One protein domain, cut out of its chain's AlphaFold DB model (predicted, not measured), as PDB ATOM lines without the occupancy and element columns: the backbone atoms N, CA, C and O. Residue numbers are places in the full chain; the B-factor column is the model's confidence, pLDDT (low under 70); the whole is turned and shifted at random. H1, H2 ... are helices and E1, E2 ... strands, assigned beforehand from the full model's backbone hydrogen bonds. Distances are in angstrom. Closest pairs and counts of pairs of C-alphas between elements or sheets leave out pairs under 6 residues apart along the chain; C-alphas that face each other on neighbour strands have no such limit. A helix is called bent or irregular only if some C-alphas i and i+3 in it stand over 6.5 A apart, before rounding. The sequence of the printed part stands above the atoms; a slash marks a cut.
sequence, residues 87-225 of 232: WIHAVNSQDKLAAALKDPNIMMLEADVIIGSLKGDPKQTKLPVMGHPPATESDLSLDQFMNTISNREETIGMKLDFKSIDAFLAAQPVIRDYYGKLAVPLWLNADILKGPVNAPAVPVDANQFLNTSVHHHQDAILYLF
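Overview. This is residues 87 to 225 of the 232 residues of the protein "protein FAM151A-like" of Diaphorina citri (UniProt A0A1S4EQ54). A strongly twisted sheet of five strands has H2, H3 and H4 side by side over one face, two layers in all, while H1 only grazes the sheet. E1 bends by 94 degrees at residue 115, pairing with E3 before the bend and with E2 around it. The printed part has 139 residues with four named helices and five named strands, in the order H1 E1 E2 H2 E3 H3 E4 H4 E5. The mixed sheet runs E2 E1 E3 E4 E5; the class is mixed, helices and strands, and the whole is compact, with a radius of gyration of the C-alphas of 14.5 A and spans of 42 by 38 by 28 A.

Arrangement. H1, residues 94 to 100, is close but not clearly touching H2, residues 142 to 150; their closest C-alphas, Leu 97 and Phe 145, are 7.8 A apart. E1, residues 108 to 118, and E2, residues 127 to 130, form an antiparallel hairpin, with N 127 and O 116 within hydrogen-bond range at 2.9 A. E3, residues 157 to 162, is parallel to E1, with N 159 and O 109 at 2.8 A. H3, residues 165 to 179, touches H2 at a shallow tilt of 31 degrees, the closest C-alphas being Asp 143 and Val 174, 6.0 A. E4, residues 186 to 190, is parallel to E3, with N 187 and O 158 at 2.9 A. H4, residues 206 to 216, touches H3 at a shallow tilt of 16 degrees, the closest C-alphas being Ile 165 and Phe 209, 6.9 A. E5, residues 221 to 223, is parallel to E4, with N 223 and O 188 at 3.1 A. E3, H3, E4 and E4, H4, E5 are strand-helix-strand units, parallel neighbours with a helix between, both with right-handed crossovers. Every O i to N i+4 pair is within hydrogen-bond range in H1, H2 and H4, and 9 of 11 in H3.

Along the chain. H1 begins at C-alpha 94, (26.399, -13.637, -6.826), and E5 ends at C-alpha 223, (23.336, -9.853, -31.333). From first to last C-alpha E1 measures 24.5 A, H3 19.5 A, E3 16.4 A and H4 15.5 A. H3 is only just irregular, with C-alphas 170 and 173 7.0 A apart.

Size, cuts and confidence. The two C-alphas farthest apart, Glu 153 and Asn 198, are 44.9 A apart. The printed part has no cut; the links E2 to H2 and E4 to H4 are long. Its mean pLDDT is 90.2, with residues 197 to 198 and 218 to 225 under 70.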
ATOM      1  N   TRP A  87      35.967 -14.007 -22.344       93.88
ATOM      2  CA  TRP A  87      34.581 -14.134 -21.920       93.88
ATOM      3  C   TRP A  87      34.474 -15.053 -20.719       93.88
ATOM      4  O   TRP A  87      35.147 -16.083 -20.641       93.88
ATOM      5  N   ILE A  88      33.548 -14.725 -19.830       96.19
ATOM      6  CA  ILE A  88      33.006 -15.681 -18.874       96.19
ATOM      7  C   ILE A  88      31.499 -15.789 -19.068       96.19
ATOM      8  O   ILE A  88      30.789 -14.793 -19.189       96.19
ATOM      9  N   HIS A  89      31.020 -17.028 -19.130       96.06
ATOM     10  CA  HIS A  89      29.643 -17.338 -19.491       96.06
ATOM     11  C   HIS A  89      28.822 -17.804 -18.289       96.06
ATOM     12  O   HIS A  89      29.355 -18.344 -17.312       96.06
ATOM     13  N   ALA A  90      27.500 -17.659 -18.404       96.19
ATOM     14  CA  ALA A  90      26.519 -18.083 -17.410       96.19
ATOM     15  C   ALA A  90      26.811 -17.525 -16.005       96.19
ATOM     16  O   ALA A  90      26.801 -18.273 -15.010       96.19
ATOM     17  N   VAL A  91      27.085 -16.217 -15.925       98.25
ATOM     18  CA  VAL A  91      27.315 -15.453 -14.684       98.25
ATOM     19  C   VAL A  91      25.984 -15.215 -13.956       98.25
ATOM     20  O   VAL A  91      25.513 -14.098 -13.780       98.25
ATOM     21  N   ASN A  92      25.355 -16.315 -13.545       98.50
ATOM     22  CA  ASN A  92      23.962 -16.351 -13.098       98.50
ATOM     23  C   ASN A  92      23.793 -16.377 -11.569       98.50
ATOM     24  O   ASN A  92      22.741 -16.775 -11.075       98.50
ATOM     25  N   SER A  93      24.837 -16.049 -10.808       98.62
ATOM     26  CA  SER A  93      24.794 -16.026  -9.343       98.62
ATOM     27  C   SER A  93      25.761 -15.001  -8.770       98.62
ATOM     28  O   SER A  93      26.741 -14.635  -9.428       98.62
ATOM     29  N   GLN A  94      25.516 -14.575  -7.529       98.62
ATOM     30  CA  GLN A  94      26.399 -13.637  -6.826       98.62
ATOM     31  C   GLN A  94      27.844 -14.149  -6.768       98.62
ATOM     32  O   GLN A  94      28.770 -13.401  -7.068       98.62
ATOM     33  N   ASP A  95      28.042 -15.435  -6.464       98.50
ATOM     34  CA  ASP A  95      29.379 -16.037  -6.378       98.50
ATOM     35  C   ASP A  95      30.122 -16.004  -7.715       98.50
ATOM     36  O   ASP A  95      31.309 -15.680  -7.765       98.50
ATOM     37  N   LYS A  96      29.428 -16.311  -8.819       98.38
ATOM     38  CA  LYS A  96      30.033 -16.264 -10.154       98.38
ATOM     39  C   LYS A  96      30.363 -14.839 -10.565       98.38
ATOM     40  O   LYS A  96      31.435 -14.623 -11.121       98.38
ATOM     41  N   LEU A  97      29.476 -13.886 -10.279       98.25
ATOM     42  CA  LEU A  97      29.738 -12.473 -10.538       98.25
ATOM     43  C   LEU A  97      30.955 -12.004  -9.735       98.25
ATOM     44  O   LEU A  97      31.883 -11.433 -10.297       98.25
ATOM     45  N   ALA A  98      31.010 -12.320  -8.440       97.94
ATOM     46  CA  ALA A  98      32.129 -11.957  -7.580       97.94
ATOM     47  C   ALA A  98      33.455 -12.600  -8.018       97.94
ATOM     48  O   ALA A  98      34.503 -11.970  -7.891       97.94
ATOM     49  N   ALA A  99      33.431 -13.841  -8.514       97.69
ATOM     50  CA  ALA A  99      34.616 -14.504  -9.053       97.69
ATOM     51  C   ALA A  99      35.076 -13.864 -10.370       97.69
ATOM     52  O   ALA A  99      36.256 -13.554 -10.509       97.69
ATOM     53  N   ALA A 100      34.144 -13.611 -11.294       96.56
ATOM     54  CA  ALA A 100      34.426 -12.976 -12.579       96.56
ATOM     55  C   ALA A 100      35.054 -11.589 -12.407       96.56
ATOM     56  O   ALA A 100      36.073 -11.288 -13.014       96.56
ATOM     57  N   LEU A 101      34.489 -10.773 -11.515       95.25
ATOM     58  CA  LEU A 101      34.945  -9.406 -11.260       95.25
ATOM     59  C   LEU A 101      36.288  -9.309 -10.516       95.25
ATOM     60  O   LEU A 101      36.822  -8.212 -10.362       95.25
ATOM     61  N   LYS A 102      36.819 -10.425 -10.004       96.00
ATOM     62  CA  LYS A 102      38.158 -10.487  -9.394       96.00
ATOM     63  C   LYS A 102      39.241 -10.884 -10.391       96.00
ATOM     64  O   LYS A 102      40.416 -10.730 -10.069       96.00
ATOM     65  N   ASP A 103      38.869 -11.431 -11.544       95.31
ATOM     66  CA  ASP A 103      39.822 -11.871 -12.554       95.31
ATOM     67  C   ASP A 103      40.128 -10.711 -13.516       95.31
ATOM     68  O   ASP A 103      39.262 -10.329 -14.306       95.31
ATOM     69  N   PRO A 104      41.353 -10.149 -13.490       91.62
ATOM     70  CA  PRO A 104      41.717  -9.024 -14.349       91.62
ATOM     71  C   PRO A 104      41.798  -9.410 -15.830       91.62
ATOM     72  O   PRO A 104      41.937  -8.534 -16.680       91.62
ATOM     73  N   ASN A 105      41.751 -10.706 -16.154       91.19
ATOM     74  CA  ASN A 105      41.794 -11.172 -17.531       91.19
ATOM     75  C   ASN A 105      40.414 -11.254 -18.165       91.19
ATOM     76  O   ASN A 105      40.374 -11.586 -19.340       91.19
ATOM     77  N   ILE A 106      39.308 -11.025 -17.449       92.25
ATOM     78  CA  ILE A 106      37.953 -11.099 -18.008       92.25
ATOM     79  C   ILE A 106      37.523  -9.734 -18.544       92.25
ATOM     80  O   ILE A 106      37.537  -8.740 -17.824       92.25
ATOM     81  N   MET A 107      37.094  -9.708 -19.806       90.88
ATOM     82  CA  MET A 107      36.710  -8.483 -20.516       90.88
ATOM     83  C   MET A 107      35.200  -8.387 -20.760       90.88
ATOM     84  O   MET A 107      34.646  -7.289 -20.775       90.88
ATOM     85  N   MET A 108      34.529  -9.530 -20.935       92.50
ATOM     86  CA  MET A 108      33.087  -9.615 -21.169       92.50
ATOM     87  C   MET A 108      32.420 -10.631 -20.239       92.50
ATOM     88  O   MET A 108      32.862 -11.778 -20.110       92.50
ATOM     89  N   LEU A 109      31.295 -10.228 -19.650       95.81
ATOM     90  CA  LEU A 109      30.382 -11.105 -18.920       95.81
ATOM     91  C   LEU A 109      29.205 -11.494 -19.817       95.81
ATOM     92  O   LEU A 109      28.576 -10.635 -20.427       95.81
ATOM     93  N   GLU A 110      28.844 -12.770 -19.841       97.12
ATOM     94  CA  GLU A 110      27.558 -13.231 -20.365       97.12
ATOM     95  C   GLU A 110      26.710 -13.797 -19.223       97.12
ATOM     96  O   GLU A 110      27.138 -14.709 -18.507       97.12
ATOM     97  N   ALA A 111      25.492 -13.275 -19.077       97.88
ATOM     98  CA  ALA A 111      24.527 -13.735 -18.088       97.88
ATOM     99  C   ALA A 111      23.169 -14.005 -18.736       97.88
ATOM    100  O   ALA A 111      22.699 -13.246 -19.585       97.88
ATOM    101  N   ASP A 112      22.538 -15.091 -18.308       98.50
ATOM    102  CA  ASP A 112      21.203 -15.469 -18.741       98.50
ATOM    103  C   ASP A 112      20.160 -14.699 -17.923       98.50
ATOM    104  O   ASP A 112      20.295 -14.582 -16.704       98.50
ATOM    105  N   VAL A 113      19.097 -14.215 -18.564       98.62
ATOM    106  CA  VAL A 113      18.009 -13.493 -17.889       98.62
ATOM    107  C   VAL A 113      16.702 -14.267 -18.014       98.62
ATOM    108  O   VAL A 113      16.234 -14.565 -19.119       98.62
ATOM    109  N   ILE A 114      16.083 -14.550 -16.868       98.56
ATOM    110  CA  ILE A 114      14.767 -15.194 -16.751       98.56
ATOM    111  C   ILE A 114      13.821 -14.337 -15.908       98.56
ATOM    112  O   ILE A 114      14.253 -13.509 -15.107       98.56
ATOM    113  N   ILE A 115      12.518 -14.595 -16.029       98.44
ATOM    114  CA  ILE A 115      11.555 -14.204 -14.997       98.44
ATOM    115  C   ILE A 115      11.635 -15.212 -13.853       98.44
ATOM    116  O   ILE A 115      11.399 -16.405 -14.041       98.44
ATOM    117  N   GLY A 116      11.932 -14.724 -12.654       98.31
ATOM    118  CA  GLY A 116      12.036 -15.543 -11.453       98.31
ATOM    119  C   GLY A 116      11.805 -14.727 -10.190       98.31
ATOM    120  O   GLY A 116      11.407 -13.570 -10.256       98.31
ATOM    121  N   SER A 117      12.023 -15.344  -9.036       98.44
ATOM    122  CA  SER A 117      12.013 -14.674  -7.729       98.44
ATOM    123  C   SER A 117      13.399 -14.709  -7.089       98.44
ATOM    124  O   SER A 117      14.224 -15.561  -7.416       98.44
ATOM    125  N   LEU A 118      13.678 -13.785  -6.169       98.38
ATOM    126  CA  LEU A 118      14.892 -13.886  -5.365       98.38
ATOM    127  C   LEU A 118      14.745 -15.011  -4.338       98.38
ATOM    128  O   LEU A 118      13.685 -15.166  -3.726       98.38
ATOM    129  N   LYS A 119      15.815 -15.785  -4.132       97.44
ATOM    130  CA  LYS A 119      15.864 -16.818  -3.090       97.44
ATOM    131  C   LYS A 119      15.513 -16.191  -1.741       97.44
ATOM    132  O   LYS A 119      16.136 -15.218  -1.320       97.44
ATOM    133  N   GLY A 120      14.528 -16.768  -1.061       94.56
ATOM    134  CA  GLY A 120      14.075 -16.287   0.242       94.56
ATOM    135  C   GLY A 120      13.104 -15.105   0.208       94.56
ATOM    136  O   GLY A 120      12.724 -14.653   1.285       94.56
ATOM    137  N   ASP A 121      12.657 -14.623  -0.962       95.62
ATOM    138  CA  ASP A 121      11.527 -13.683  -1.023       95.62
ATOM    139  C   ASP A 121      10.221 -14.411  -0.646       95.62
ATOM    140  O   ASP A 121       9.723 -15.223  -1.434       95.62
ATOM    141  N   PRO A 122       9.608 -14.113   0.519       94.06
ATOM    142  CA  PRO A 122       8.393 -14.795   0.956       94.06
ATOM    143  C   PRO A 122       7.198 -14.535   0.032       94.06
ATOM    144  O   PRO A 122       6.250 -15.319   0.028       94.06
ATOM    145  N   LYS A 123       7.221 -13.446  -0.745       95.38
ATOM    146  CA  LYS A 123       6.151 -13.101  -1.691       95.38
ATOM    147  C   LYS A 123       6.328 -13.771  -3.053       95.38
ATOM    148  O   LYS A 123       5.395 -13.730  -3.849       95.38
ATOM    149  N   GLN A 124       7.495 -14.370  -3.318       94.56
ATOM    150  CA  GLN A 124       7.883 -14.893  -4.632       94.56
ATOM    151  C   GLN A 124       7.612 -13.894  -5.768       94.56
ATOM    152  O   GLN A 124       7.130 -14.262  -6.845       94.56
ATOM    153  N   THR A 125       7.909 -12.619  -5.512       97.06
ATOM    154  CA  THR A 125       7.741 -11.526  -6.467       97.06
ATOM    155  C   THR A 125       8.489 -11.879  -7.740       97.06
ATOM    156  O   THR A 125       9.664 -12.237  -7.689       97.06
ATOM    157  N   LYS A 126       7.805 -11.811  -8.883       98.19
ATOM    158  CA  LYS A 126       8.416 -12.109 -10.176       98.19
ATOM    159  C   LYS A 126       9.085 -10.866 -10.740       98.19
ATOM    160  O   LYS A 126       8.447  -9.831 -10.896       98.19
ATOM    161  N   LEU A 127      10.374 -10.991 -11.029       98.44
ATOM    162  CA  LEU A 127      11.216  -9.955 -11.609       98.44
ATOM    163  C   LEU A 127      12.293 -10.584 -12.511       98.44
ATOM    164  O   LEU A 127      12.516 -11.799 -12.447       98.44
ATOM    165  N   PRO A 128      12.979  -9.784 -13.344       98.69
ATOM    166  CA  PRO A 128      14.158 -10.240 -14.068       98.69
ATOM    167  C   PRO A 128      15.281 -10.611 -13.095       98.69
ATOM    168  O   PRO A 128      15.742  -9.786 -12.298       98.69
ATOM    169  N   VAL A 129      15.741 -11.855 -13.176       98.81
ATOM    170  CA  VAL A 129      16.856 -12.371 -12.375       98.81
ATOM    171  C   VAL A 129      17.879 -13.071 -13.261       98.81
ATOM    172  O   VAL A 129      17.538 -13.568 -14.336       98.81
ATOM    173  N   MET A 130      19.134 -13.106 -12.809       98.75
ATOM    174  CA  MET A 130      20.195 -13.823 -13.511       98.75
ATOM    175  C   MET A 130      19.995 -15.322 -13.295       98.75
ATOM    176  O   MET A 130      19.981 -15.789 -12.157       98.75
ATOM    177  N   GLY A 131      19.790 -16.090 -14.359       98.06
ATOM    178  CA  GLY A 131      19.376 -17.484 -14.252       98.06
ATOM    179  C   GLY A 131      19.121 -18.136 -15.602       98.06
ATOM    180  O   GLY A 131      18.732 -17.483 -16.559       98.06
ATOM    181  N   HIS A 132      19.300 -19.455 -15.660       97.25
ATOM    182  CA  HIS A 132      19.016 -20.259 -16.846       97.25
ATOM    183  C   HIS A 132      17.926 -21.294 -16.525       97.25
ATOM    184  O   HIS A 132      18.008 -21.941 -15.475       97.25
ATOM    185  N   PRO A 133      16.933 -21.522 -17.407       95.31
ATOM    186  CA  PRO A 133      15.947 -22.582 -17.224       95.31
ATOM    187  C   PRO A 133      16.606 -23.951 -16.946       95.31
ATOM    188  O   PRO A 133      17.653 -24.257 -17.525       95.31
ATOM    189  N   PRO A 134      16.022 -24.795 -16.078       95.88
ATOM    190  CA  PRO A 134      14.686 -24.678 -15.493       95.88
ATOM    191  C   PRO A 134      14.638 -23.874 -14.181       95.88
ATOM    192  O   PRO A 134      13.659 -23.990 -13.449       95.88
ATOM    193  N   ALA A 135      15.673 -23.094 -13.845       97.12
ATOM    194  CA  ALA A 135      15.632 -22.258 -12.649       97.12
ATOM    195  C   ALA A 135      14.447 -21.280 -12.701       97.12
ATOM    196  O   ALA A 135      14.146 -20.705 -13.745       97.12
ATOM    197  N   THR A 136      13.797 -21.086 -11.557       96.94
ATOM    198  CA  THR A 136      12.719 -20.100 -11.356       96.94
ATOM    199  C   THR A 136      13.048 -19.108 -10.244       96.94
ATOM    200  O   THR A 136      12.233 -18.243  -9.920       96.94
ATOM    201  N   GLU A 137      14.231 -19.255  -9.647       98.06
ATOM    202  CA  GLU A 137      14.754 -18.430  -8.568       98.06
ATOM    203  C   GLU A 137      16.247 -18.176  -8.765       98.06
ATOM    204  O   GLU A 137      16.954 -19.004  -9.345       98.06
ATOM    205  N   SER A 138      16.733 -17.055  -8.239       98.50
ATOM    206  CA  SER A 138      18.153 -16.703  -8.227       98.50
ATOM    207  C   SER A 138      18.526 -15.981  -6.935       98.50
ATOM    208  O   SER A 138      17.668 -15.414  -6.266       98.50
ATOM    209  N   ASP A 139      19.805 -15.993  -6.569       98.62
ATOM    210  CA  ASP A 139      20.329 -15.070  -5.551       98.62
ATOM    211  C   ASP A 139      20.685 -13.694  -6.133       98.62
ATOM    212  O   ASP A 139      21.052 -12.802  -5.374       98.62
ATOM    213  N   LEU A 140      20.562 -13.499  -7.448       98.75
ATOM    214  CA  LEU A 140      21.016 -12.296  -8.130       98.75
ATOM    215  C   LEU A 140      19.937 -11.752  -9.072       98.75
ATOM    216  O   LEU A 140      19.607 -12.375 -10.084       98.75
ATOM    217  N   SER A 141      19.386 -10.577  -8.758       98.75
ATOM    218  CA  SER A 141      18.488  -9.863  -9.674       98.75
ATOM    219  C   SER A 141      19.268  -9.196 -10.812       98.75
ATOM    220  O   SER A 141      20.471  -8.956 -10.696       98.75
ATOM    221  N   LEU A 142      18.580  -8.852 -11.908       98.62
ATOM    222  CA  LEU A 142      19.175  -8.022 -12.963       98.62
ATOM    223  C   LEU A 142      19.625  -6.661 -12.421       98.62
ATOM    224  O   LEU A 142      20.710  -6.205 -12.760       98.62
ATOM    225  N   ASP A 143      18.822  -6.041 -11.557       98.25
ATOM    226  CA  ASP A 143      19.154  -4.755 -10.940       98.25
ATOM    227  C   ASP A 143      20.452  -4.840 -10.125       98.25
ATOM    228  O   ASP A 143      21.369  -4.051 -10.338       98.25
ATOM    229  N   GLN A 144      20.598  -5.869  -9.286       98.38
ATOM    230  CA  GLN A 144      21.829  -6.114  -8.530       98.38
ATOM    231  C   GLN A 144      23.028  -6.368  -9.451       98.38
ATOM    232  O   GLN A 144      24.116  -5.854  -9.188       98.38
ATOM    233  N   PHE A 145      22.840  -7.142 -10.524       98.12
ATOM    234  CA  PHE A 145      23.882  -7.424 -11.509       98.12
ATOM    235  C   PHE A 145      24.364  -6.138 -12.195       98.12
ATOM    236  O   PHE A 145      25.557  -5.832 -12.148       98.12
ATOM    237  N   MET A 146      23.443  -5.347 -12.758       96.25
ATOM    238  CA  MET A 146      23.773  -4.099 -13.450       96.25
ATOM    239  C   MET A 146      24.358  -3.065 -12.490       96.25
ATOM    240  O   MET A 146      25.413  -2.511 -12.777       96.25
ATOM    241  N   ASN A 147      23.761  -2.876 -11.310       96.00
ATOM    242  CA  ASN A 147      24.282  -1.962 -10.298       96.00
ATOM    243  C   ASN A 147      25.711  -2.322  -9.873       96.00
ATOM    244  O   ASN A 147      26.552  -1.441  -9.711       96.00
ATOM    245  N   THR A 148      26.006  -3.611  -9.694       95.44
ATOM    246  CA  THR A 148      27.352  -4.050  -9.299       95.44
ATOM    247  C   THR A 148      28.386  -3.704 -10.366       95.44
ATOM    248  O   THR A 148      29.487  -3.297 -10.014       95.44
ATOM    249  N   ILE A 149      28.041  -3.840 -11.649       92.81
ATOM    250  CA  ILE A 149      28.950  -3.566 -12.769       92.81
ATOM    251  C   ILE A 149      29.075  -2.059 -13.029       92.81
ATOM    252  O   ILE A 149      30.187  -1.559 -13.161       92.81
ATOM    253  N   SER A 150      27.963  -1.318 -13.039       91.06
ATOM    254  CA  SER A 150      27.946   0.125 -13.321       91.06
ATOM    255  C   SER A 150      28.675   0.976 -12.280       91.06
ATOM    256  O   SER A 150      29.031   2.109 -12.580       91.06
ATOM    257  N   ASN A 151      28.883   0.471 -11.061       90.75
ATOM    258  CA  ASN A 151      29.606   1.188 -10.003       90.75
ATOM    259  C   ASN A 151      31.104   0.845  -9.942       90.75
ATOM    260  O   ASN A 151      31.770   1.201  -8.968       90.75
ATOM    261  N   ARG A 152      31.640   0.119 -10.929       87.19
ATOM    262  CA  ARG A 152      33.066  -0.216 -10.978       87.19
ATOM    263  C   ARG A 152      33.876   0.852 -11.690       87.19
ATOM    264  O   ARG A 152      33.393   1.505 -12.608       87.19
ATOM    265  N   GLU A 153      35.137   0.962 -11.287       85.25
ATOM    266  CA  GLU A 153      36.132   1.745 -12.017       85.25
ATOM    267  C   GLU A 153      36.631   0.985 -13.251       85.25
ATOM    268  O   GLU A 153      36.827   1.583 -14.310       85.25
ATOM    269  N   GLU A 154      36.819  -0.338 -13.146       84.94
ATOM    270  CA  GLU A 154      37.247  -1.134 -14.291       84.94
ATOM    271  C   GLU A 154      36.107  -1.338 -15.278       84.94
ATOM    272  O   GLU A 154      34.988  -1.728 -14.938       84.94
ATOM    273  N   THR A 155      36.443  -1.122 -16.540       84.00
ATOM    274  CA  THR A 155      35.527  -1.301 -17.649       84.00
ATOM    275  C   THR A 155      35.386  -2.784 -17.988       84.00
ATOM    276  O   THR A 155      36.351  -3.428 -18.391       84.00
ATOM    277  N   ILE A 156      34.170  -3.315 -17.850       88.12
ATOM    278  CA  ILE A 156      33.819  -4.682 -18.240       88.12
ATOM    279  C   ILE A 156      32.532  -4.666 -19.058       88.12
ATOM    280  O   ILE A 156      31.533  -4.062 -18.664       88.12
ATOM    281  N   GLY A 157      32.559  -5.303 -20.226       89.50
ATOM    282  CA  GLY A 157      31.382  -5.398 -21.075       89.50
ATOM    283  C   GLY A 157      30.440  -6.510 -20.636       89.50
ATOM    284  O   GLY A 157      30.798  -7.415 -19.878       89.50
ATOM    285  N   MET A 158      29.193  -6.425 -21.093       91.50
ATOM    286  CA  MET A 158      28.128  -7.310 -20.632       91.50
ATOM    287  C   MET A 158      27.172  -7.672 -21.763       91.50
ATOM    288  O   MET A 158      26.680  -6.802 -22.481       91.50
ATOM    289  N   LYS A 159      26.891  -8.972 -21.883       94.44
ATOM    290  CA  LYS A 159      25.863  -9.555 -22.741       94.44
ATOM    291  C   LYS A 159      24.758 -10.163 -21.888       94.44
ATOM    292  O   LYS A 159      25.003 -11.106 -21.135       94.44
ATOM    293  N   LEU A 160      23.547  -9.640 -22.044       96.75
ATOM    294  CA  LEU A 160      22.338 -10.194 -21.443       96.75
ATOM    295  C   LEU A 160      21.675 -11.143 -22.440       96.75
ATOM    296  O   LEU A 160      21.264 -10.717 -23.520       96.75
ATOM    297  N   ASP A 161      21.591 -12.421 -22.078       97.00
ATOM    298  CA  ASP A 161      20.964 -13.465 -22.886       97.00
ATOM    299  C   ASP A 161      19.556 -13.794 -22.365       97.00
ATOM    300  O   ASP A 161      19.375 -14.540 -21.397       97.00
ATOM    301  N   PHE A 162      18.534 -13.203 -22.983       97.38
ATOM    302  CA  PHE A 162      17.147 -13.328 -22.541       97.38
ATOM    303  C   PHE A 162      16.543 -14.667 -22.960       97.38
ATOM    304  O   PHE A 162      16.510 -15.027 -24.137       97.38
ATOM    305  N   LYS A 163      15.984 -15.386 -21.983       96.31
ATOM    306  CA  LYS A 163      15.402 -16.722 -22.192       96.31
ATOM    307  C   LYS A 163      13.903 -16.715 -22.476       96.31
ATOM    308  O   LYS A 163      13.333 -17.767 -22.755       96.31
ATOM    309  N   SER A 164      13.256 -15.555 -22.393       96.81
ATOM    310  CA  SER A 164      11.864 -15.349 -22.792       96.81
ATOM    311  C   SER A 164      11.606 -13.883 -23.139       96.81
ATOM    312  O   SER A 164      12.332 -12.993 -22.687       96.81
ATOM    313  N   ILE A 165      10.544 -13.623 -23.910       96.81
ATOM    314  CA  ILE A 165      10.127 -12.246 -24.197       96.81
ATOM    315  C   ILE A 165       9.684 -11.518 -22.923       96.81
ATOM    316  O   ILE A 165      10.024 -10.355 -22.741       96.81
ATOM    317  N   ASP A 166       9.039 -12.219 -21.986       97.81
ATOM    318  CA  ASP A 166       8.633 -11.644 -20.700       97.81
ATOM    319  C   ASP A 166       9.840 -11.152 -19.896       97.81
ATOM    320  O   ASP A 166       9.801 -10.058 -19.333       97.81
ATOM    321  N   ALA A 167      10.937 -11.922 -19.878       98.25
ATOM    322  CA  ALA A 167      12.173 -11.524 -19.209       98.25
ATOM    323  C   ALA A 167      12.763 -10.260 -19.839       98.25
ATOM    324  O   ALA A 167      13.176  -9.349 -19.124       98.25
ATOM    325  N   PHE A 168      12.754 -10.188 -21.170       97.50
ATOM    326  CA  PHE A 168      13.240  -9.031 -21.910       97.50
ATOM    327  C   PHE A 168      12.391  -7.775 -21.677       97.50
ATOM    328  O   PHE A 168      12.943  -6.712 -21.388       97.50
ATOM    329  N   LEU A 169      11.062  -7.884 -21.745       96.94
ATOM    330  CA  LEU A 169      10.154  -6.752 -21.534       96.94
ATOM    331  C   LEU A 169      10.196  -6.253 -20.084       96.94
ATOM    332  O   LEU A 169      10.291  -5.049 -19.847       96.94
ATOM    333  N   ALA A 170      10.199  -7.163 -19.107       98.06
ATOM    334  CA  ALA A 170      10.292  -6.800 -17.695       98.06
ATOM    335  C   ALA A 170      11.659  -6.200 -17.319       98.06
ATOM    336  O   ALA A 170      11.752  -5.462 -16.339       98.06
ATOM    337  N   ALA A 171      12.715  -6.499 -18.079       98.00
ATOM    338  CA  ALA A 171      14.049  -5.944 -17.875       98.00
ATOM    339  C   ALA A 171      14.198  -4.497 -18.360       98.00
ATOM    340  O   ALA A 171      15.090  -3.801 -17.879       98.00
ATOM    341  N   GLN A 172      13.339  -4.017 -19.268       95.31
ATOM    342  CA  GLN A 172      13.502  -2.698 -19.895       95.31
ATOM    343  C   GLN A 172      13.616  -1.532 -18.900       95.31
ATOM    344  O   GLN A 172      14.500  -0.696 -19.093       95.31
ATOM    345  N   PRO A 173      12.794  -1.447 -17.830       94.94
ATOM    346  CA  PRO A 173      12.939  -0.380 -16.845       94.94
ATOM    347  C   PRO A 173      14.307  -0.403 -16.163       94.94
ATOM    348  O   PRO A 173      14.950   0.635 -16.079       94.94
ATOM    349  N   VAL A 174      14.778  -1.592 -15.771       96.38
ATOM    350  CA  VAL A 174      16.081  -1.769 -15.118       96.38
ATOM    351  C   VAL A 174      17.204  -1.369 -16.070       96.38
ATOM    352  O   VAL A 174      18.045  -0.557 -15.714       96.38
ATOM    353  N   ILE A 175      17.191  -1.871 -17.308       93.94
ATOM    354  CA  ILE A 175      18.228  -1.551 -18.299       93.94
ATOM    355  C   ILE A 175      18.321  -0.040 -18.513       93.94
ATOM    356  O   ILE A 175      19.420   0.509 -18.487       93.94
ATOM    357  N   ARG A 176      17.180   0.643 -18.662       90.69
ATOM    358  CA  ARG A 176      17.126   2.100 -18.847       90.69
ATOM    359  C   ARG A 176      17.765   2.865 -17.684       90.69
ATOM    360  O   ARG A 176      18.452   3.852 -17.930       90.69
ATOM    361  N   ASP A 177      17.588   2.404 -16.448       92.38
ATOM    362  CA  ASP A 177      18.125   3.070 -15.251       92.38
ATOM    363  C   ASP A 177      19.664   3.004 -15.156       92.38
ATOM    364  O   ASP A 177      20.285   3.808 -14.444       92.38
ATOM    365  N   TYR A 178      20.291   2.071 -15.881       90.62
ATOM    366  CA  TYR A 178      21.748   1.895 -15.922       90.62
ATOM    367  C   TYR A 178      22.380   2.245 -17.266       90.62
ATOM    368  O   TYR A 178      23.581   2.487 -17.298       90.62
ATOM    369  N   TYR A 179      21.612   2.316 -18.356       83.31
ATOM    370  CA  TYR A 179      22.146   2.457 -19.713       83.31
ATOM    371  C   TYR A 179      23.112   3.643 -19.857       83.31
ATOM    372  O   TYR A 179      24.243   3.468 -20.296       83.31
ATOM    373  N   GLY A 180      22.725   4.827 -19.371       79.75
ATOM    374  CA  GLY A 180      23.574   6.028 -19.401       79.75
ATOM    375  C   GLY A 180      24.760   6.025 -18.422       79.75
ATOM    376  O   GLY A 180      25.522   6.986 -18.397       79.75
ATOM    377  N   LYS A 181      24.904   4.986 -17.591       84.06
ATOM    378  CA  LYS A 181      26.007   4.817 -16.628       84.06
ATOM    379  C   LYS A 181      27.050   3.807 -17.104       84.06
ATOM    380  O   LYS A 181      28.086   3.663 -16.463       84.06
ATOM    381  N   LEU A 182      26.772   3.062 -18.172       80.50
ATOM    382  CA  LEU A 182      27.701   2.064 -18.680       80.50
ATOM    383  C   LEU A 182      28.797   2.753 -19.495       80.50
ATOM    384  O   LEU A 182      28.516   3.453 -20.462       80.50
ATOM    385  N   ALA A 183      30.054   2.510 -19.124       75.62
ATOM    386  CA  ALA A 183      31.215   2.964 -19.892       75.62
ATOM    387  C   ALA A 183      31.360   2.230 -21.240       75.62
ATOM    388  O   ALA A 183      32.160   2.624 -22.083       75.62
ATOM    389  N   VAL A 184      30.603   1.145 -21.430       76.81
ATOM    390  CA  VAL A 184      30.663   0.262 -22.595       76.81
ATOM    391  C   VAL A 184      29.265  -0.118 -23.064       76.81
ATOM    392  O   VAL A 184      28.359  -0.241 -22.238       76.81
ATOM    393  N   PRO A 185      29.074  -0.362 -24.370       73.06
ATOM    394  CA  PRO A 185      27.819  -0.835 -24.918       73.06
ATOM    395  C   PRO A 185      27.361  -2.132 -24.254       73.06
ATOM    396  O   PRO A 185      28.104  -3.113 -24.148       73.06
ATOM    397  N   LEU A 186      26.089  -2.143 -23.871       86.50
ATOM    398  CA  LEU A 186      25.370  -3.338 -23.465       86.50
ATOM    399  C   LEU A 186      25.018  -4.178 -24.694       86.50
ATOM    400  O   LEU A 186      24.481  -3.663 -25.675       86.50
ATOM    401  N   TRP A 187      25.283  -5.481 -24.626       90.19
ATOM    402  CA  TRP A 187      24.879  -6.428 -25.660       90.19
ATOM    403  C   TRP A 187      23.577  -7.112 -25.245       90.19
ATOM    404  O   TRP A 187      23.486  -7.700 -24.164       90.19
ATOM    405  N   LEU A 188      22.574  -7.063 -26.118       92.31
ATOM    406  CA  LEU A 188      21.300  -7.755 -25.924       92.31
ATOM    407  C   LEU A 188      21.254  -8.960 -26.869       92.31
ATOM    408  O   LEU A 188      21.457  -8.811 -28.075       92.31
ATOM    409  N   ASN A 189      20.990 -10.148 -26.324       93.94
ATOM    410  CA  ASN A 189      20.893 -11.396 -27.076       93.94
ATOM    411  C   ASN A 189      19.629 -12.172 -26.695       93.94
ATOM    412  O   ASN A 189      19.175 -12.117 -25.553       93.94
ATOM    413  N   ALA A 190      19.071 -12.899 -27.659       92.88
ATOM    414  CA  ALA A 190      17.962 -13.816 -27.443       92.88
ATOM    415  C   ALA A 190      17.899 -14.877 -28.553       92.88
ATOM    416  O   ALA A 190      18.179 -14.594 -29.722       92.88
ATOM    417  N   ASP A 191      17.438 -16.080 -28.208       90.94
ATOM    418  CA  ASP A 191      17.104 -17.124 -29.181       90.94
ATOM    419  C   ASP A 191      15.742 -16.820 -29.842       90.94
ATOM    420  O   ASP A 191      14.700 -17.330 -29.428       90.94
ATOM    421  N   ILE A 192      15.730 -15.976 -30.878       89.75
ATOM    422  CA  ILE A 192      14.491 -15.566 -31.580       89.75
ATOM    423  C   ILE A 192      14.033 -16.544 -32.677       89.75
ATOM    424  O   ILE A 192      12.948 -16.413 -33.243       89.75
ATOM    425  N   LEU A 193      14.875 -17.521 -33.023       87.88
ATOM    426  CA  LEU A 193      14.571 -18.544 -34.019       87.88
ATOM    427  C   LEU A 193      14.330 -19.887 -33.346       87.88
ATOM    428  O   LEU A 193      15.036 -20.277 -32.417       87.88
ATOM    429  N   LYS A 194      13.382 -20.657 -33.887       83.00
ATOM    430  CA  LYS A 194      13.189 -22.041 -33.460       83.00
ATOM    431  C   LYS A 194      14.462 -22.849 -33.682       83.00
ATOM    432  O   LYS A 194      14.993 -22.910 -34.794       83.00
ATOM    433  N   GLY A 195      14.920 -23.491 -32.609       74.88
ATOM    434  CA  GLY A 195      16.050 -24.404 -32.664       74.88
ATOM    435  C   GLY A 195      15.781 -25.577 -33.616       74.88
ATOM    436  O   GLY A 195      14.627 -25.982 -33.804       74.88
ATOM    437  N   PRO A 196      16.830 -26.146 -34.231       77.50
ATOM    438  CA  PRO A 196      16.680 -27.319 -35.081       77.50
ATOM    439  C   PRO A 196      16.160 -28.514 -34.267       77.50
ATOM    440  O   PRO A 196      16.431 -28.626 -33.076       77.50
ATOM    441  N   VAL A 197      15.453 -29.432 -34.937       69.06
ATOM    442  CA  VAL A 197      15.090 -30.769 -34.423       69.06
ATOM    443  C   VAL A 197      14.371 -30.745 -33.065       69.06
ATOM    444  O   VAL A 197      14.980 -30.993 -32.030       69.06
ATOM    445  N   ASN A 198      13.051 -30.523 -33.075       69.56
ATOM    446  CA  ASN A 198      12.169 -30.658 -31.900       69.56
ATOM    447  C   ASN A 198      12.712 -30.003 -30.616       69.56
ATOM    448  O   ASN A 198      12.492 -30.515 -29.519       69.56
ATOM    449  N   ALA A 199      13.437 -28.886 -30.752       73.94
ATOM    450  CA  ALA A 199      13.968 -28.162 -29.611       73.94
ATOM    451  C   ALA A 199      12.805 -27.768 -28.676       73.94
ATOM    452  O   ALA A 199      11.839 -27.162 -29.150       73.94
ATOM    453  N   PRO A 200      12.871 -28.120 -27.378       75.81
ATOM    454  CA  PRO A 200      11.770 -27.883 -26.445       75.81
ATOM    455  C   PRO A 200      11.644 -26.410 -26.037       75.81
ATOM    456  O   PRO A 200      10.605 -26.007 -25.526       75.81
ATOM    457  N   ALA A 201      12.694 -25.611 -26.248       79.94
ATOM    458  CA  ALA A 201      12.696 -24.192 -25.929       79.94
ATOM    459  C   ALA A 201      11.775 -23.418 -26.883       79.94
ATOM    460  O   ALA A 201      11.876 -23.548 -28.108       79.94
ATOM    461  N   VAL A 202      10.892 -22.605 -26.304       87.44
ATOM    462  CA  VAL A 202      10.071 -21.649 -27.046       87.44
ATOM    463  C   VAL A 202      10.960 -20.459 -27.416       87.44
ATOM    464  O   VAL A 202      11.566 -19.881 -26.514       87.44
ATOM    465  N   PRO A 203      11.066 -20.096 -28.703       90.06
ATOM    466  CA  PRO A 203      11.838 -18.928 -29.112       90.06
ATOM    467  C   PRO A 203      11.260 -17.638 -28.542       90.06
ATOM    468  O   PRO A 203      10.046 -17.516 -28.362       90.06
ATOM    469  N   VAL A 204      12.128 -16.660 -28.318       93.25
ATOM    470  CA  VAL A 204      11.718 -15.288 -28.015       93.25
ATOM    471  C   VAL A 204      11.005 -14.694 -29.234       93.25
ATOM    472  O   VAL A 204      11.380 -14.959 -30.376       93.25
ATOM    473  N   ASP A 205       9.963 -13.892 -29.006       94.19
ATOM    474  CA  ASP A 205       9.264 -13.187 -30.083       94.19
ATOM    475  C   ASP A 205      10.221 -12.209 -30.782       94.19
ATOM    476  O   ASP A 205      10.645 -11.209 -30.200       94.19
ATOM    477  N   ALA A 206      10.564 -12.514 -32.036       91.25
ATOM    478  CA  ALA A 206      11.516 -11.742 -32.825       91.25
ATOM    479  C   ALA A 206      11.072 -10.288 -33.038       91.25
ATOM    480  O   ALA A 206      11.889  -9.377 -32.933       91.25
ATOM    481  N   ASN A 207       9.789 -10.060 -33.323       91.38
ATOM    482  CA  ASN A 207       9.287  -8.724 -33.636       91.38
ATOM    483  C   ASN A 207       9.300  -7.843 -32.391       91.38
ATOM    484  O   ASN A 207       9.754  -6.704 -32.451       91.38
ATOM    485  N   GLN A 208       8.836  -8.375 -31.260       93.25
ATOM    486  CA  GLN A 208       8.865  -7.646 -29.995       93.25
ATOM    487  C   GLN A 208      10.304  -7.380 -29.551       93.25
ATOM    488  O   GLN A 208      10.634  -6.245 -29.224       93.25
ATOM    489  N   PHE A 209      11.185  -8.385 -29.611       91.69
ATOM    490  CA  PHE A 209      12.587  -8.214 -29.234       91.69
ATOM    491  C   PHE A 209      13.280  -7.127 -30.066       91.69
ATOM    492  O   PHE A 209      13.893  -6.219 -29.502       91.69
ATOM    493  N   LEU A 210      13.145  -7.174 -31.395       89.25
ATOM    494  CA  LEU A 210      13.780  -6.206 -32.287       89.25
ATOM    495  C   LEU A 210      13.174  -4.808 -32.130       89.25
ATOM    496  O   LEU A 210      13.915  -3.867 -31.866       89.25
ATOM    497  N   ASN A 211      11.848  -4.662 -32.216       88.56
ATOM    498  CA  ASN A 211      11.199  -3.346 -32.175       88.56
ATOM    499  C   ASN A 211      11.459  -2.610 -30.856       88.56
ATOM    500  O   ASN A 211      11.800  -1.429 -30.862       88.56
ATOM    501  N   THR A 212      11.335  -3.305 -29.724       89.12
ATOM    502  CA  THR A 212      11.609  -2.732 -28.400       89.12
ATOM    503  C   THR A 212      13.082  -2.357 -28.254       89.12
ATOM    504  O   THR A 212      13.384  -1.304 -27.698       89.12
ATOM    505  N   SER A 213      13.996  -3.172 -28.791       85.75
ATOM    506  CA  SER A 213      15.424  -2.857 -28.763       85.75
ATOM    507  C   SER A 213      15.758  -1.594 -29.551       85.75
ATOM    508  O   SER A 213      16.416  -0.712 -29.007       85.75
ATOM    509  N   VAL A 214      15.255  -1.464 -30.786       79.88
ATOM    510  CA  VAL A 214      15.456  -0.251 -31.603       79.88
ATOM    511  C   VAL A 214      14.870   0.981 -30.915       79.88
ATOM    512  O   VAL A 214      15.466   2.053 -30.946       79.88
ATOM    513  N   HIS A 215      13.696   0.839 -30.299       80.19
ATOM    514  CA  HIS A 215      12.988   1.971 -29.713       80.19
ATOM    515  C   HIS A 215      13.630   2.487 -28.419       80.19
ATOM    516  O   HIS A 215      13.623   3.692 -28.179       80.19
ATOM    517  N   HIS A 216      14.172   1.599 -27.580       78.12
ATOM    518  CA  HIS A 216      14.706   1.982 -26.269       78.12
ATOM    519  C   HIS A 216      16.225   2.115 -26.214       78.12
ATOM    520  O   HIS A 216      16.717   2.848 -25.360       78.12
ATOM    521  N   HIS A 217      16.956   1.435 -27.099       72.25
ATOM    522  CA  HIS A 217      18.411   1.326 -27.013       72.25
ATOM    523  C   HIS A 217      19.041   1.509 -28.397       72.25
ATOM    524  O   HIS A 217      19.567   0.567 -28.984       72.25
ATOM    525  N   GLN A 218      18.973   2.733 -28.930       60.75
ATOM    526  CA  GLN A 218      19.466   3.048 -30.281       60.75
ATOM    527  C   GLN A 218      20.968   2.753 -30.462       60.75
ATOM    528  O   GLN A 218      21.380   2.399 -31.565       60.75
ATOM    529  N   ASP A 219      21.745   2.798 -29.373       61.47
ATOM    530  CA  ASP A 219      23.184   2.492 -29.372       61.47
ATOM    531  C   ASP A 219      23.514   1.064 -28.889       61.47
ATOM    532  O   ASP A 219      24.690   0.704 -28.781       61.47
ATOM    533  N   ALA A 220      22.510   0.237 -28.566       58.31
ATOM    534  CA  ALA A 220      22.773  -1.128 -28.125       58.31
ATOM    535  C   ALA A 220      23.198  -1.985 -29.313       58.31
ATOM    536  O   ALA A 220      22.602  -1.955 -30.394       58.31
ATOM    537  N   ILE A 221      24.208  -2.821 -29.084       58.50
ATOM    538  CA  ILE A 221      24.628  -3.807 -30.071       58.50
ATOM    539  C   ILE A 221      23.680  -4.999 -29.951       58.50
ATOM    540  O   ILE A 221      23.702  -5.743 -28.965       58.50
ATOM    541  N   LEU A 222      22.835  -5.170 -30.968       57.94
ATOM    542  CA  LEU A 222      21.976  -6.339 -31.083       57.94
ATOM    543  C   LEU A 222      22.737  -7.511 -31.671       57.94
ATOM    544  O   LEU A 222      23.245  -7.451 -32.794       57.94
ATOM    545  N   TYR A 223      22.750  -8.600 -30.909       55.72
ATOM    546  CA  TYR A 223      23.336  -9.853 -31.333       55.72
ATOM    547  C   TYR A 223      22.245 -10.918 -31.424       55.72
ATOM    548  O   TYR A 223      21.530 -11.186 -30.463       55.72
ATOM    549  N   LEU A 224      22.107 -11.528 -32.600       51.75
ATOM    550  CA  LEU A 224      21.170 -12.622 -32.843       51.75
ATOM    551  C   LEU A 224      21.978 -13.867 -33.199       51.75
ATOM    552  O   LEU A 224      22.384 -14.051 -34.348       51.75
ATOM    553  N   PHE A 225      22.242 -14.730 -32.219       47.50
ATOM    554  CA  PHE A 225      22.821 -16.039 -32.513       47.50
ATOM    555  C   PHE A 225      21.731 -17.035 -32.912       47.50
ATOM    556  O   PHE A 225      20.735 -17.220 -32.221       47.50
TER     557      PHE A 225